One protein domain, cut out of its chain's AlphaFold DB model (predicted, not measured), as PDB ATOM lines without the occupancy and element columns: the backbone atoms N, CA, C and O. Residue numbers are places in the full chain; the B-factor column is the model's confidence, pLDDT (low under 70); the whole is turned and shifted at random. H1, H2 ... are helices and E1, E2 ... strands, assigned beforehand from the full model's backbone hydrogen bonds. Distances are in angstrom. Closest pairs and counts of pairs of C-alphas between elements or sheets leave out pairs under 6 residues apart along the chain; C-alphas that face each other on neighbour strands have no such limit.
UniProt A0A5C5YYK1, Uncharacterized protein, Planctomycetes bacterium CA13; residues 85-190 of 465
ATOM      1  N   ASP A  85      59.949  84.386 -78.474       97.81
ATOM      2  CA  ASP A  85      60.775  83.703 -77.463       97.81
ATOM      3  C   ASP A  85      60.139  82.385 -77.000       97.81
ATOM      4  O   ASP A  85      60.802  81.346 -76.922       97.81
ATOM      5  N   ARG A  86      58.824  82.402 -76.736       97.75
ATOM      6  CA  ARG A  86      58.085  81.184 -76.383       97.75
ATOM      7  C   ARG A  86      58.067  80.182 -77.535       97.75
ATOM      8  O   ARG A  86      58.269  78.998 -77.282       97.75
ATOM      9  N   LEU A  87      57.869  80.641 -78.774       97.56
ATOM     10  CA  LEU A  87      57.959  79.784 -79.955       97.56
ATOM     11  C   LEU A  87      59.329  79.098 -80.020       97.56
ATOM     12  O   LEU A  87      59.365  77.881 -80.159       97.56
ATOM     13  N   GLN A  88      60.435  79.832 -79.866       97.44
ATOM     14  CA  GLN A  88      61.776  79.240 -79.908       97.44
ATOM     15  C   GLN A  88      61.957  78.167 -78.827       97.44
ATOM     16  O   GLN A  88      62.386  77.060 -79.138       97.44
ATOM     17  N   SER A  89      61.541  78.445 -77.586       98.00
ATOM     18  CA  SER A  89      61.562  77.450 -76.502       98.00
ATOM     19  C   SER A  89      60.763  76.190 -76.855       98.00
ATOM     20  O   SER A  89      61.228  75.082 -76.604       98.00
ATOM     21  N   LEU A  90      59.584  76.335 -77.463       98.06
ATOM     22  CA  LEU A  90      58.768  75.193 -77.876       98.06
ATOM     23  C   LEU A  90      59.391  74.423 -79.041       98.06
ATOM     24  O   LEU A  90      59.274  73.202 -79.089       98.06
ATOM     25  N   LEU A  91      60.062  75.101 -79.974       97.19
ATOM     26  CA  LEU A  91      60.800  74.442 -81.052       97.19
ATOM     27  C   LEU A  91      62.005  73.667 -80.504       97.19
ATOM     28  O   LEU A  91      62.260  72.551 -80.957       97.19
ATOM     29  N   ASP A  92      62.699  74.195 -79.497       96.94
ATOM     30  CA  ASP A  92      63.779  73.499 -78.791       96.94
ATOM     31  C   ASP A  92      63.264  72.220 -78.118       96.94
ATOM     32  O   ASP A  92      63.803  71.132 -78.347       96.94
ATOM     33  N   ASP A  93      62.159  72.319 -77.381       97.94
ATOM     34  CA  ASP A  93      61.521  71.173 -76.730       97.94
ATOM     35  C   ASP A  93      60.993  70.155 -77.754       97.94
ATOM     36  O   ASP A  93      61.137  68.942 -77.576       97.94
ATOM     37  N   LEU A  94      60.459  70.617 -78.889       97.31
ATOM     38  CA  LEU A  94      59.985  69.755 -79.974       97.31
ATOM     39  C   LEU A  94      61.118  68.926 -80.606       97.31
ATOM     40  O   LEU A  94      60.864  67.843 -81.150       97.31
ATOM     41  N   ARG A  95      62.369  69.399 -80.528       96.69
ATOM     42  CA  ARG A  95      63.574  68.670 -80.966       96.69
ATOM     43  C   ARG A  95      64.050  67.634 -79.955       96.69
ATOM     44  O   ARG A  95      64.837  66.762 -80.328       96.69
ATOM     45  N   SER A  96      63.569  67.692 -78.714       97.31
ATOM     46  CA  SER A  96      64.017  66.798 -77.652       97.31
ATOM     47  C   SER A  96      63.878  65.319 -78.055       97.31
ATOM     48  O   SER A  96      62.862  64.914 -78.648       97.31
ATOM     49  N   PRO A  97      64.887  64.474 -77.763       96.62
ATOM     50  CA  PRO A  97      64.750  63.030 -77.902       96.62
ATOM     51  C   PRO A  97      63.827  62.436 -76.826       96.62
ATOM     52  O   PRO A  97      63.333  61.325 -77.013       96.62
ATOM     53  N   ASP A  98      63.579  63.163 -75.730       97.69
ATOM     54  CA  ASP A  98      62.677  62.748 -74.660       97.69
ATOM     55  C   ASP A  98      61.215  62.860 -75.110       97.69
ATOM     56  O   ASP A  98      60.742  63.937 -75.480       97.69
ATOM     57  N   GLY A  99      60.521  61.718 -75.068       96.62
ATOM     58  CA  GLY A  99      59.119  61.553 -75.432       96.62
ATOM     59  C   GLY A  99      58.188  62.566 -74.781       96.62
ATOM     60  O   GLY A  99      57.387  63.187 -75.477       96.62
ATOM     61  N   GLU A 100      58.321  62.746 -73.471       97.25
ATOM     62  CA  GLU A 100      57.415  63.586 -72.685       97.25
ATOM     63  C   GLU A 100      57.581  65.065 -73.045       97.25
ATOM     64  O   GLU A 100      56.597  65.787 -73.223       97.25
ATOM     65  N   VAL A 101      58.832  65.498 -73.239       98.12
ATOM     66  CA  VAL A 101      59.180  66.891 -73.551       98.12
ATOM     67  C   VAL A 101      58.634  67.300 -74.916       98.12
ATOM     68  O   VAL A 101      57.875  68.268 -75.009       98.12
ATOM     69  N   TRP A 102      58.948  66.555 -75.985       97.62
ATOM     70  CA  TRP A 102      58.492  66.966 -77.318       97.62
ATOM     71  C   TRP A 102      56.978  66.827 -77.475       97.62
ATOM     72  O   TRP A 102      56.383  67.597 -78.222       97.62
ATOM     73  N   GLN A 103      56.336  65.871 -76.792       97.19
ATOM     74  CA  GLN A 103      54.879  65.727 -76.834       97.19
ATOM     75  C   GLN A 103      54.164  66.866 -76.108       97.19
ATOM     76  O   GLN A 103      53.123  67.318 -76.584       97.19
ATOM     77  N   ALA A 104      54.706  67.348 -74.987       97.44
ATOM     78  CA  ALA A 104      54.182  68.533 -74.315       97.44
ATOM     79  C   ALA A 104      54.278  69.766 -75.224       97.44
ATOM     80  O   ALA A 104      53.266  70.427 -75.458       97.44
ATOM     81  N   ALA A 105      55.448  69.998 -75.829       97.94
ATOM     82  CA  ALA A 105      55.634  71.086 -76.787       97.94
ATOM     83  C   ALA A 105      54.734  70.945 -78.022       97.94
ATOM     84  O   ALA A 105      54.176  71.926 -78.503       97.94
ATOM     85  N   PHE A 106      54.544  69.720 -78.518       97.25
ATOM     86  CA  PHE A 106      53.644  69.432 -79.632       97.25
ATOM     87  C   PHE A 106      52.205  69.861 -79.317       97.25
ATOM     88  O   PHE A 106      51.624  70.602 -80.104       97.25
ATOM     89  N   ARG A 107      51.659  69.455 -78.161       95.88
ATOM     90  CA  ARG A 107      50.301  69.838 -77.728       95.88
ATOM     91  C   ARG A 107      50.157  71.351 -77.575       95.88
ATOM     92  O   ARG A 107      49.165  71.928 -78.008       95.88
ATOM     93  N   GLU A 108      51.162  72.008 -77.003       97.56
ATOM     94  CA  GLU A 108      51.148  73.464 -76.844       97.56
ATOM     95  C   GLU A 108      51.193  74.192 -78.199       97.56
ATOM     96  O   GLU A 108      50.465  75.160 -78.410       97.56
ATOM     97  N   LEU A 109      51.968  73.689 -79.164       97.31
ATOM     98  CA  LEU A 109      51.987  74.230 -80.525       97.31
ATOM     99  C   LEU A 109      50.721  73.888 -81.331       97.31
ATOM    100  O   LEU A 109      50.389  74.624 -82.261       97.31
ATOM    101  N   GLU A 110      49.989  72.820 -81.003       95.38
ATOM    102  CA  GLU A 110      48.646  72.588 -81.559       95.38
ATOM    103  C   GLU A 110      47.636  73.628 -81.062       95.38
ATOM    104  O   GLU A 110      46.806  74.080 -81.854       95.38
ATOM    105  N   TYR A 111      47.749  74.054 -79.798       96.75
ATOM    106  CA  TYR A 111      46.927  75.118 -79.221       96.75
ATOM    107  C   TYR A 111      47.284  76.496 -79.793       96.75
ATOM    108  O   TYR A 111      46.414  77.210 -80.289       96.75
ATOM    109  N   PHE A 112      48.560  76.886 -79.744       96.50
ATOM    110  CA  PHE A 112      48.971  78.240 -80.111       96.50
ATOM    111  C   PHE A 112      49.259  78.430 -81.593       96.50
ATOM    112  O   PHE A 112      49.235  79.561 -82.027       96.50
ATOM    113  N   ASP A 113      49.475  77.378 -82.380       97.19
ATOM    114  CA  ASP A 113      49.949  77.450 -83.766       97.19
ATOM    115  C   ASP A 113      51.257  78.262 -83.948       97.19
ATOM    116  O   ASP A 113      51.285  79.479 -83.762       97.19
ATOM    117  N   PRO A 114      52.358  77.642 -84.413       97.44
ATOM    118  CA  PRO A 114      53.617  78.358 -84.631       97.44
ATOM    119  C   PRO A 114      53.491  79.613 -85.511       97.44
ATOM    120  O   PRO A 114      54.270  80.556 -85.360       97.44
ATOM    121  N   ARG A 115      52.502  79.643 -86.421       97.12
ATOM    122  CA  ARG A 115      52.314  80.746 -87.368       97.12
ATOM    123  C   ARG A 115      51.851  82.046 -86.725       97.12
ATOM    124  O   ARG A 115      51.949  83.081 -87.369       97.12
ATOM    125  N   LEU A 116      51.402  82.029 -85.467       97.06
ATOM    126  CA  LEU A 116      51.087  83.266 -84.744       97.06
ATOM    127  C   LEU A 116      52.325  84.117 -84.432       97.06
ATOM    128  O   LEU A 116      52.178  85.302 -84.146       97.06
ATOM    129  N   ALA A 117      53.524  83.525 -84.455       97.62
ATOM    130  CA  ALA A 117      54.771  84.204 -84.104       97.62
ATOM    131  C   ALA A 117      55.780  84.305 -85.263       97.62
ATOM    132  O   ALA A 117      56.694  85.124 -85.190       97.62
ATOM    133  N   SER A 118      55.654  83.479 -86.307       97.56
ATOM    134  CA  SER A 118      56.585  83.438 -87.445       97.56
ATOM    135  C   SER A 118      55.890  82.942 -88.716       97.56
ATOM    136  O   SER A 118      54.928  82.181 -88.657       97.56
ATOM    137  N   GLY A 119      56.360  83.368 -89.890       96.25
ATOM    138  CA  GLY A 119      55.791  82.931 -91.166       96.25
ATOM    139  C   GLY A 119      56.035  81.442 -91.445       96.25
ATOM    140  O   GLY A 119      57.034  80.868 -91.018       96.25
ATOM    141  N   LEU A 120      55.149  80.808 -92.226       95.81
ATOM    142  CA  LEU A 120      55.286  79.390 -92.591       95.81
ATOM    143  C   LEU A 120      56.650  79.067 -93.230       95.81
ATOM    144  O   LEU A 120      57.253  78.054 -92.890       95.81
ATOM    145  N   GLU A 121      57.116  79.906 -94.157       95.75
ATOM    146  CA  GLU A 121      58.392  79.708 -94.857       95.75
ATOM    147  C   GLU A 121      59.590  79.821 -93.908       95.75
ATOM    148  O   GLU A 121      60.479  78.976 -93.940       95.75
ATOM    149  N   GLU A 122      59.584  80.815 -93.019       96.50
ATOM    150  CA  GLU A 122      60.637  81.000 -92.020       96.50
ATOM    151  C   GLU A 122      60.746  79.772 -91.109       96.50
ATOM    152  O   GLU A 122      61.826  79.198 -90.987       96.50
ATOM    153  N   LEU A 123      59.615  79.294 -90.577       94.75
ATOM    154  CA  LEU A 123      59.544  78.116 -89.706       94.75
ATOM    155  C   LEU A 123      60.159  76.856 -90.332       94.75
ATOM    156  O   LEU A 123      60.813  76.075 -89.636       94.75
ATOM    157  N   VAL A 124      59.932  76.618 -91.628       91.62
ATOM    158  CA  VAL A 124      60.448  75.414 -92.305       91.62
ATOM    159  C   VAL A 124      61.900  75.546 -92.756       91.62
ATOM    160  O   VAL A 124      62.543  74.520 -93.002       91.62
ATOM    161  N   GLU A 125      62.403  76.774 -92.876       92.12
ATOM    162  CA  GLU A 125      63.780  77.069 -93.270       92.12
ATOM    163  C   GLU A 125      64.737  77.221 -92.082       92.12
ATOM    164  O   GLU A 125      65.952  77.266 -92.298       92.12
ATOM    165  N   LEU A 126      64.232  77.193 -90.842       91.12
ATOM    166  CA  LEU A 126      65.057  77.065 -89.642       91.12
ATOM    167  C   LEU A 126      65.953  75.824 -89.757       91.12
ATOM    168  O   LEU A 126      65.461  74.698 -89.859       91.12
ATOM    169  N   ASP A 127      67.274  76.017 -89.717       87.25
ATOM    170  CA  ASP A 127      68.260  74.933 -89.870       87.25
ATOM    171  C   ASP A 127      68.023  73.791 -88.876       87.25
ATOM    172  O   ASP A 127      68.131  72.607 -89.203       87.25
ATOM    173  N   GLU A 128      67.597  74.161 -87.677       85.75
ATOM    174  CA  GLU A 128      67.250  73.272 -86.577       85.75
ATOM    175  C   GLU A 128      66.062  72.348 -86.889       85.75
ATOM    176  O   GLU A 128      65.988  71.231 -86.370       85.75
ATOM    177  N   MET A 129      65.169  72.777 -87.784       90.81
ATOM    178  CA  MET A 129      63.957  72.065 -88.194       90.81
ATOM    179  C   MET A 129      64.124  71.334 -89.530       90.81
ATOM    180  O   MET A 129      63.172  70.729 -90.022       90.81
ATOM    181  N   LYS A 130      65.326  71.322 -90.121       88.44
ATOM    182  CA  LYS A 130      65.597  70.595 -91.377       88.44
ATOM    183  C   LYS A 130      65.796  69.092 -91.177       88.44
ATOM    184  O   LYS A 130      65.740  68.346 -92.156       88.44
ATOM    185  N   THR A 131      65.990  68.635 -89.939       87.31
ATOM    186  CA  THR A 131      66.306  67.235 -89.610       87.31
ATOM    187  C   THR A 131      65.105  66.463 -89.060       87.31
ATOM    188  O   THR A 131      64.224  67.010 -88.397       87.31
ATOM    189  N   SER A 132      65.053  65.158 -89.335       87.06
ATOM    190  CA  SER A 132      64.118  64.241 -88.672       87.06
ATOM    191  C   SER A 132      64.655  63.883 -87.275       87.06
ATOM    192  O   SER A 132      65.863  63.666 -87.157       87.06
ATOM    193  N   PRO A 133      63.819  63.815 -86.214       94.62
ATOM    194  CA  PRO A 133      62.349  63.847 -86.225       94.62
ATOM    195  C   PRO A 133      61.715  65.243 -86.094       94.62
ATOM    196  O   PRO A 133      60.501  65.361 -86.261       94.62
ATOM    197  N   ALA A 134      62.496  66.288 -85.810       95.50
ATOM    198  CA  ALA A 134      61.995  67.640 -85.542       95.50
ATOM    199  C   ALA A 134      61.128  68.193 -86.683       95.50
ATOM    200  O   ALA A 134      60.008  68.653 -86.450       95.50
ATOM    201  N   ARG A 135      61.597  68.043 -87.930       95.69
ATOM    202  CA  ARG A 135      60.854  68.439 -89.132       95.69
ATOM    203  C   ARG A 135      59.492  67.770 -89.210       95.69
ATOM    204  O   ARG A 135      58.494  68.423 -89.492       95.69
ATOM    205  N   ASN A 136      59.451  66.466 -88.945       95.69
ATOM    206  CA  ASN A 136      58.226  65.680 -89.030       95.69
ATOM    207  C   ASN A 136      57.242  66.168 -87.962       95.69
ATOM    208  O   ASN A 136      56.092  66.441 -88.276       95.69
ATOM    209  N   ARG A 137      57.702  66.384 -86.725       96.94
ATOM    210  CA  ARG A 137      56.865  66.909 -85.635       96.94
ATOM    211  C   ARG A 137      56.272  68.282 -85.962       96.94
ATOM    212  O   ARG A 137      55.058  68.437 -85.876       96.94
ATOM    213  N   LEU A 138      57.086  69.233 -86.420       97.19
ATOM    214  CA  LEU A 138      56.605  70.565 -86.806       97.19
ATOM    215  C   LEU A 138      55.608  70.502 -87.965       97.19
ATOM    216  O   LEU A 138      54.570  71.154 -87.927       97.19
ATOM    217  N   VAL A 139      55.881  69.683 -88.981       95.38
ATOM    218  CA  VAL A 139      54.965  69.518 -90.116       95.38
ATOM    219  C   VAL A 139      53.640  68.894 -89.676       95.38
ATOM    220  O   VAL A 139      52.601  69.291 -90.201       95.38
ATOM    221  N   ALA A 140      53.625  67.967 -88.710       94.94
ATOM    222  CA  ALA A 140      52.372  67.458 -88.140       94.94
ATOM    223  C   ALA A 140      51.552  68.593 -87.529       94.94
ATOM    224  O   ALA A 140      50.400  68.757 -87.919       94.94
ATOM    225  N   VAL A 141      52.162  69.430 -86.684       95.81
ATOM    226  CA  VAL A 141      51.490  70.608 -86.113       95.81
ATOM    227  C   VAL A 141      50.969  71.525 -87.227       95.81
ATOM    228  O   VAL A 141      49.791  71.875 -87.268       95.81
ATOM    229  N   LEU A 142      51.815  71.899 -88.190       94.88
ATOM    230  CA  LEU A 142      51.480  72.864 -89.246       94.88
ATOM    231  C   LEU A 142      50.490  72.347 -90.294       94.88
ATOM    232  O   LEU A 142      49.928  73.161 -91.032       94.88
ATOM    233  N   SER A 143      50.264  71.033 -90.366       91.81
ATOM    234  CA  SER A 143      49.320  70.393 -91.296       91.81
ATOM    235  C   SER A 143      48.118  69.722 -90.624       91.81
ATOM    236  O   SER A 143      47.210  69.308 -91.341       91.81
ATOM    237  N   GLY A 144      48.108  69.602 -89.289       90.38
ATOM    238  CA  GLY A 144      47.056  68.913 -88.525       90.38
ATOM    239  C   GLY A 144      47.023  67.407 -88.772       90.38
ATOM    240  O   GLY A 144      46.081  66.713 -88.397       90.38
ATOM    241  N   ARG A 145      48.041  66.861 -89.449       89.69
ATOM    242  CA  ARG A 145      48.120  65.429 -89.726       89.69
ATOM    243  C   ARG A 145      48.694  64.701 -88.522       89.69
ATOM    244  O   ARG A 145      49.687  65.114 -87.929       89.69
ATOM    245  N   LYS A 146      48.130  63.526 -88.237       91.06
ATOM    246  CA  LYS A 146      48.643  62.612 -87.208       91.06
ATOM    247  C   LYS A 146      50.124  62.319 -87.455       91.06
ATOM    248  O   LYS A 146      50.471  61.823 -88.529       91.06
ATOM    249  N   ILE A 147      50.965  62.520 -86.438       93.25
ATOM    250  CA  ILE A 147      52.422  62.316 -86.513       93.25
ATOM    251  C   ILE A 147      52.805  60.948 -87.097       93.25
ATOM    252  O   ILE A 147      53.699  60.855 -87.931       93.25
ATOM    253  N   LYS A 148      52.054  59.888 -86.768       93.25
ATOM    254  CA  LYS A 148      52.265  58.530 -87.296       93.25
ATOM    255  C   LYS A 148      52.197  58.447 -88.830       93.25
ATOM    256  O   LYS A 148      52.854  57.595 -89.407       93.25
ATOM    257  N   ARG A 149      51.423  59.312 -89.500       89.69
ATOM    258  CA  ARG A 149      51.309  59.330 -90.974       89.69
ATOM    259  C   ARG A 149      52.506  59.976 -91.669       89.69
ATOM    260  O   ARG A 149      52.652  59.808 -92.874       89.69
ATOM    261  N   ILE A 150      53.309  60.743 -90.938       92.69
ATOM    262  CA  ILE A 150      54.434  61.495 -91.500       92.69
ATOM    263  C   ILE A 150      55.784  61.097 -90.901       92.69
ATOM    264  O   ILE A 150      56.816  61.453 -91.459       92.69
ATOM    265  N   ALA A 151      55.782  60.354 -89.789       92.69
ATOM    266  CA  ALA A 151      56.980  59.917 -89.081       92.69
ATOM    267  C   ALA A 151      57.951  59.144 -89.985       92.69
ATOM    268  O   ALA A 151      59.160  59.288 -89.824       92.69
ATOM    269  N   ASP A 152      57.423  58.403 -90.962       92.12
ATOM    270  CA  ASP A 152      58.217  57.565 -91.859       92.12
ATOM    271  C   ASP A 152      58.890  58.343 -92.997       92.12
ATOM    272  O   ASP A 152      59.775  57.788 -93.647       92.12
ATOM    273  N   TYR A 153      58.513  59.606 -93.252       93.25
ATOM    274  CA  TYR A 153      59.144  60.400 -94.305       93.25
ATOM    275  C   TYR A 153      60.546  60.842 -93.894       93.25
ATOM    276  O   TYR A 153      60.735  61.532 -92.889       93.25
ATOM    277  N   LYS A 154      61.531  60.488 -94.724       92.25
ATOM    278  CA  LYS A 154      62.922  60.948 -94.574       92.25
ATOM    279  C   LYS A 154      63.112  62.395 -95.011       92.25
ATOM    280  O   LYS A 154      63.935  63.104 -94.441       92.25
ATOM    281  N   TYR A 155      62.363  62.813 -96.027       92.25
ATOM    282  CA  TYR A 155      62.452  64.140 -96.616       92.25
ATOM    283  C   TYR A 155      61.059  64.745 -96.661       92.25
ATOM    284  O   TYR A 155      60.158  64.181 -97.278       92.25
ATOM    285  N   ILE A 156      60.891  65.903 -96.036       94.56
ATOM    286  CA  ILE A 156      59.714  66.746 -96.227       94.56
ATOM    287  C   ILE A 156      60.217  68.063 -96.801       94.56
ATOM    288  O   ILE A 156      61.191  68.595 -96.295       94.56
ATOM    289  N   THR A 157      59.604  68.589 -97.856       93.50
ATOM    290  CA  THR A 157      59.944  69.918 -98.402       93.50
ATOM    291  C   THR A 157      58.694  70.767 -98.521       93.50
ATOM    292  O   THR A 157      57.658  70.235 -98.921       93.50
ATOM    293  N   LEU A 158      58.788  72.060 -98.221       94.88
ATOM    294  CA  LEU A 158      57.746  73.024 -98.560       94.88
ATOM    295  C   LEU A 158      57.972  73.487-100.001       94.88
ATOM    296  O   LEU A 158      59.111  73.747-100.388       94.88
ATOM    297  N   ARG A 159      56.919  73.546-100.817       93.88
ATOM    298  CA  ARG A 159      57.009  74.082-102.182       93.88
ATOM    299  C   ARG A 159      55.807  74.973-102.473       93.88
ATOM    300  O   ARG A 159      54.701  74.604-102.067       93.88
ATOM    301  N   PRO A 160      55.995  76.088-103.194       93.69
ATOM    302  CA  PRO A 160      54.877  76.897-103.653       93.69
ATOM    303  C   PRO A 160      54.020  76.100-104.644       93.69
ATOM    304  O   PRO A 160      54.531  75.310-105.445       93.69
ATOM    305  N   VAL A 161      52.705  76.299-104.587       88.50
ATOM    306  CA  VAL A 161      51.725  75.719-105.511       88.50
ATOM    307  C   VAL A 161      50.743  76.799-105.960       88.50
ATOM    308  O   VAL A 161      50.083  77.425-105.134       88.50
ATOM    309  N   ARG A 162      50.598  76.972-107.283       85.00
ATOM    310  CA  ARG A 162      49.780  78.044-107.894       85.00
ATOM    311  C   ARG A 162      50.204  79.438-107.379       85.00
ATOM    312  O   ARG A 162      51.342  79.599-106.950       85.00
ATOM    313  N   ASP A 163      49.319  80.430-107.467       81.81
ATOM    314  CA  ASP A 163      49.656  81.838-107.212       81.81
ATOM    315  C   ASP A 163      49.612  82.251-105.721       81.81
ATOM    316  O   ASP A 163      50.118  83.316-105.382       81.81
ATOM    317  N   ASP A 164      49.016  81.453-104.819       84.94
ATOM    318  CA  ASP A 164      48.786  81.840-103.404       84.94
ATOM    319  C   ASP A 164      48.723  80.619-102.460       84.94
ATOM    320  O   ASP A 164      47.738  80.416-101.745       84.94
ATOM    321  N   GLY A 165      49.732  79.742-102.488       88.38
ATOM    322  CA  GLY A 165      49.694  78.528-101.674       88.38
ATOM    323  C   GLY A 165      51.003  77.769-101.558       88.38
ATOM    324  O   GLY A 165      51.907  77.906-102.381       88.38
ATOM    325  N   PHE A 166      51.064  76.903-100.549       93.81
ATOM    326  CA  PHE A 166      52.171  75.980-100.343       93.81
ATOM    327  C   PHE A 166      51.648  74.567-100.124       93.81
ATOM    328  O   PHE A 166      50.569  74.361 -99.574       93.81
ATOM    329  N   ASN A 167      52.459  73.588-100.513       93.44
ATOM    330  CA  ASN A 167      52.270  72.196-100.136       93.44
ATOM    331  C   ASN A 167      53.522  71.678 -99.431       93.44
ATOM    332  O   ASN A 167      54.653  71.957 -99.844       93.44
ATOM    333  N   PHE A 168      53.315  70.845 -98.418       93.94
ATOM    334  CA  PHE A 168      54.344  69.932 -97.942       93.94
ATOM    335  C   PHE A 168      54.431  68.744 -98.900       93.94
ATOM    336  O   PHE A 168      53.409  68.231 -99.347       93.94
ATOM    337  N   PHE A 169      55.646  68.295 -99.198       93.56
ATOM    338  CA  PHE A 169      55.925  67.102 -99.996       93.56
ATOM    339  C   PHE A 169      56.777  66.142 -99.177       93.56
ATOM    340  O   PHE A 169      57.954  66.423 -98.957       93.56
ATOM    341  N   GLY A 170      56.189  65.033 -98.732       92.94
ATOM    342  CA  GLY A 170      56.868  63.963 -98.004       92.94
ATOM    343  C   GLY A 170      57.323  62.841 -98.935       92.94
ATOM    344  O   GLY A 170      56.516  62.286 -99.679       92.94
ATOM    345  N   SER A 171      58.605  62.479 -98.892       92.75
ATOM    346  CA  SER A 171      59.166  61.362 -99.655       92.75
ATOM    347  C   SER A 171      60.240  60.602 -98.877       92.75
ATOM    348  O   SER A 171      60.953  61.151 -98.037       92.75
ATOM    349  N   ASN A 172      60.393  59.321 -99.213       91.06
ATOM    350  CA  ASN A 172      61.510  58.481 -98.772       91.06
ATOM    351  C   ASN A 172      62.669  58.452 -99.772       91.06
ATOM    352  O   ASN A 172      63.735  57.919 -99.462       91.06
ATOM    353  N   ASN A 173      62.464  59.035-100.953       88.75
ATOM    354  CA  ASN A 173      63.461  59.192-101.998       88.75
ATOM    355  C   ASN A 173      63.370  60.626-102.557       88.75
ATOM    356  O   ASN A 173      62.330  60.970-103.122       88.75
ATOM    357  N   PRO A 174      64.418  61.457-102.426       85.62
ATOM    358  CA  PRO A 174      64.369  62.851-102.869       85.62
ATOM    359  C   PRO A 174      64.127  62.990-104.383       85.62
ATOM    360  O   PRO A 174      63.570  63.999-104.810       85.62
ATOM    361  N   ASP A 175      64.455  61.958-105.171       85.31
ATOM    362  CA  ASP A 175      64.324  61.944-106.635       85.31
ATOM    363  C   ASP A 175      62.950  61.461-107.125       85.31
ATOM    364  O   ASP A 175      62.643  61.540-108.315       85.31
ATOM    365  N   ARG A 176      62.105  60.923-106.236       81.38
ATOM    366  CA  ARG A 176      60.751  60.466-106.586       81.38
ATOM    367  C   ARG A 176      59.709  61.423-106.027       81.38
ATOM    368  O   ARG A 176      59.819  61.881-104.891       81.38
ATOM    369  N   GLY A 177      58.672  61.680-106.828       74.25
ATOM    370  CA  GLY A 177      57.490  62.415-106.385       74.25
ATOM    371  C   GLY A 177      56.932  61.795-105.104       74.25
ATOM    372  O   GLY A 177      56.641  60.602-105.068       74.25
ATOM    373  N   GLY A 178      56.868  62.601-104.048       84.38
ATOM    374  CA  GLY A 178      56.328  62.215-102.752       84.38
ATOM    375  C   GLY A 178      54.823  62.447-102.647       84.38
ATOM    376  O   GLY A 178      54.196  62.987-103.560       84.38
ATOM    377  N   HIS A 179      54.254  62.092-101.500       88.38
ATOM    378  CA  HIS A 179      52.904  62.518-101.148       88.38
ATOM    379  C   HIS A 179      52.915  64.020-100.881       88.38
ATOM    380  O   HIS A 179      53.818  64.514-100.206       88.38
ATOM    381  N   SER A 180      51.926  64.739-101.404       88.38
ATOM    382  CA  SER A 180      51.764  66.164-101.141       88.38
ATOM    383  C   SER A 180      50.504  66.433-100.334       88.38
ATOM    384  O   SER A 180      49.528  65.687-100.417       88.38
ATOM    385  N   TRP A 181      50.537  67.479 -99.521       90.19
ATOM    386  CA  TRP A 181      49.364  67.972 -98.811       90.19
ATOM    387  C   TRP A 181      49.470  69.476 -98.578       90.19
ATOM    388  O   TRP A 181      50.574  70.021 -98.526       90.19
ATOM    389  N   TRP A 182      48.313  70.129 -98.457       89.94
ATOM    390  CA  TRP A 182      48.207  71.575 -98.275       89.94
ATOM    391  C   TRP A 182      48.961  72.050 -97.031       89.94
ATOM    392  O   TRP A 182      48.887  71.437 -95.962       89.94
ATOM    393  N   ALA A 183      49.685  73.151 -97.192       92.12
ATOM    394  CA  ALA A 183      50.390  73.862 -96.143       92.12
ATOM    395  C   ALA A 183      49.824  75.283 -96.080       92.12
ATOM    396  O   ALA A 183      50.339  76.209 -96.706       92.12
ATOM    397  N   GLU A 184      48.711  75.433 -95.360       93.19
ATOM    398  CA  GLU A 184      48.075  76.737 -95.189       93.19
ATOM    399  C   GLU A 184      49.060  77.709 -94.534       93.19
ATOM    400  O   GLU A 184      49.634  77.409 -93.490       93.19
ATOM    401  N   HIS A 185      49.284  78.864 -95.143       93.88
ATOM    402  CA  HIS A 185      50.220  79.858 -94.617       93.88
ATOM    403  C   HIS A 185      49.495  81.031 -93.962       93.88
ATOM    404  O   HIS A 185      50.104  81.748 -93.173       93.88
ATOM    405  N   LYS A 186      48.200  81.204 -94.255       93.19
ATOM    406  CA  LYS A 186      47.368  82.282 -93.724       93.19
ATOM    407  C   LYS A 186      46.603  81.805 -92.502       93.19
ATOM    408  O   LYS A 186      45.801  80.873 -92.577       93.19
ATOM    409  N   ILE A 187      46.857  82.454 -91.373       93.81
ATOM    410  CA  ILE A 187      46.301  82.099 -90.064       93.81
ATOM    411  C   ILE A 187      44.767  82.119 -90.113       93.81
ATOM    412  O   ILE A 187      44.105  81.196 -89.637       93.81
ATOM    413  N   GLU A 188      44.195  83.119 -90.781       91.62
ATOM    414  CA  GLU A 188      42.757  83.319 -90.905       91.62
ATOM    415  C   GLU A 188      42.044  82.240 -91.742       91.62
ATOM    416  O   GLU A 188      40.814  82.168 -91.715       91.62
ATOM    417  N   ARG A 189      42.795  81.398 -92.470       89.88
ATOM    418  CA  ARG A 189      42.273  80.303 -93.305       89.88
ATOM    419  C   ARG A 189      42.371  78.924 -92.651       89.88
ATOM    420  O   ARG A 189      41.854  77.956 -93.206       89.88
ATOM    421  N   LEU A 190      42.986  78.807 -91.470       87.94
ATOM    422  CA  LEU A 190      43.297  77.509 -90.856       87.94
ATOM    423  C   LEU A 190      42.078  76.634 -90.523       87.94
ATOM    424  O   LEU A 190      42.252  75.451 -90.288       87.94
TER     425      LEU A 190
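AT A GLANCE: This is residues 85 to 190 of the 465 residues of an uncharacterized protein of Planctomycetes bacterium CA13 (UniProt A0A5C5YYK1). One helix, H4, lies in the middle of the domain, with a helical hairpin of H1 and H2 on one side of it and a small twisted sheet of three strands, E1, E2 and E3, on the other. The short helix H3 lies over the same face of the sheet as H4, and no named helix covers the sheet's other face. The printed part has 106 residues, with four named helices followed by three named strands, in the order H1 H2 H3 H4 E1 E2 E3; the sheet's order is E1 - E2 - E3, all antiparallel. The class is mixed, helices and strands. The whole is compact, with a radius of gyration of the C-alphas of 13.1 A, and rounded, with spans of 34 by 31 by 23 A.

IN THESE COORDINATES: H1 is residues 85 to 95, 15.7 A from first to last C-alpha, and begins with the C-alpha of Asp 85 at (60.775, 83.703, -77.463). H2, the longest helix, is residues 99 to 112 and is 20.1 A long. H3 is residues 120 to 125, 8.8 A long. H4 is residues 134 to 143, 14.2 A long, with C-alpha 134 at (61.995, 67.640, -85.542). The strands follow: E1 is residues 155 to 160, 16.4 A long; E2 is residues 166 to 171, 16.2 A long; E3 is residues 179 to 183, 12.7 A long, and ends with the C-alpha of Ala 183 at (50.390, 73.862, -96.143).

HOW THE PARTS SIT: H1 and H2 form a helical hairpin: they touch, with the closest C-alphas, those of Leu 94 and Trp 102, 4.1 A apart, and run opposite ways at a steep tilt of 40 degrees. H4 touches H1 at a steep tilt of 62 degrees, opposite ways; the closest C-alphas are those of Arg 95 and Ala 134, 4.9 A apart. H2 touches H4 with residues 106 to 110 alone, at a shallow tilt of 30 degrees, the same way; the closest C-alphas are those of Glu 110 and Val 141, 5.7 A apart. H3 is close to H4 but not clearly touching, with the C-alphas of Val 124 and Arg 135 the closest at 7.7 A. H4 is on the sheet at a height over the sheet of 9.7 A, over E1 and E2, and runs slantwise to the strands, at 41 degrees to E1 on the local plane. H3 is on the same face, also at a height over the sheet of 9.7 A; it only just lies over E1, on which 3 of its 6 C-alphas fall. H1 and H2 are not on the sheet. The strands form a meander, each strand the antiparallel neighbour of the one before, and E1 and E3 are the edge strands. In the hairpin of E1 and E2, N 157 and O 169 are within hydrogen-bond range at 2.9 A, as are N 169 and O 157 at 2.8 A. In the hairpin of E2 and E3, N 170 and O 179 are within range at 2.8 A, and N 181 and O 168 at 3.0 A. In H1, H2, H3 and H4 every O i to N i+4 pair is within hydrogen-bond range.

THE WHOLE: The two C-alphas farthest apart in the domain are those of Asp 98 and Asp 163, 39.9 A apart. The printed part has no cut. The link from H4 to E1, with 11 residues, is long; those from H1 to H2 and from E1 to E2 are tight, and those from H2 to H3, H3 to H4 and E2 to E3 are short. The mean pLDDT of the printed part is 93.2, and no printed residue is under 70.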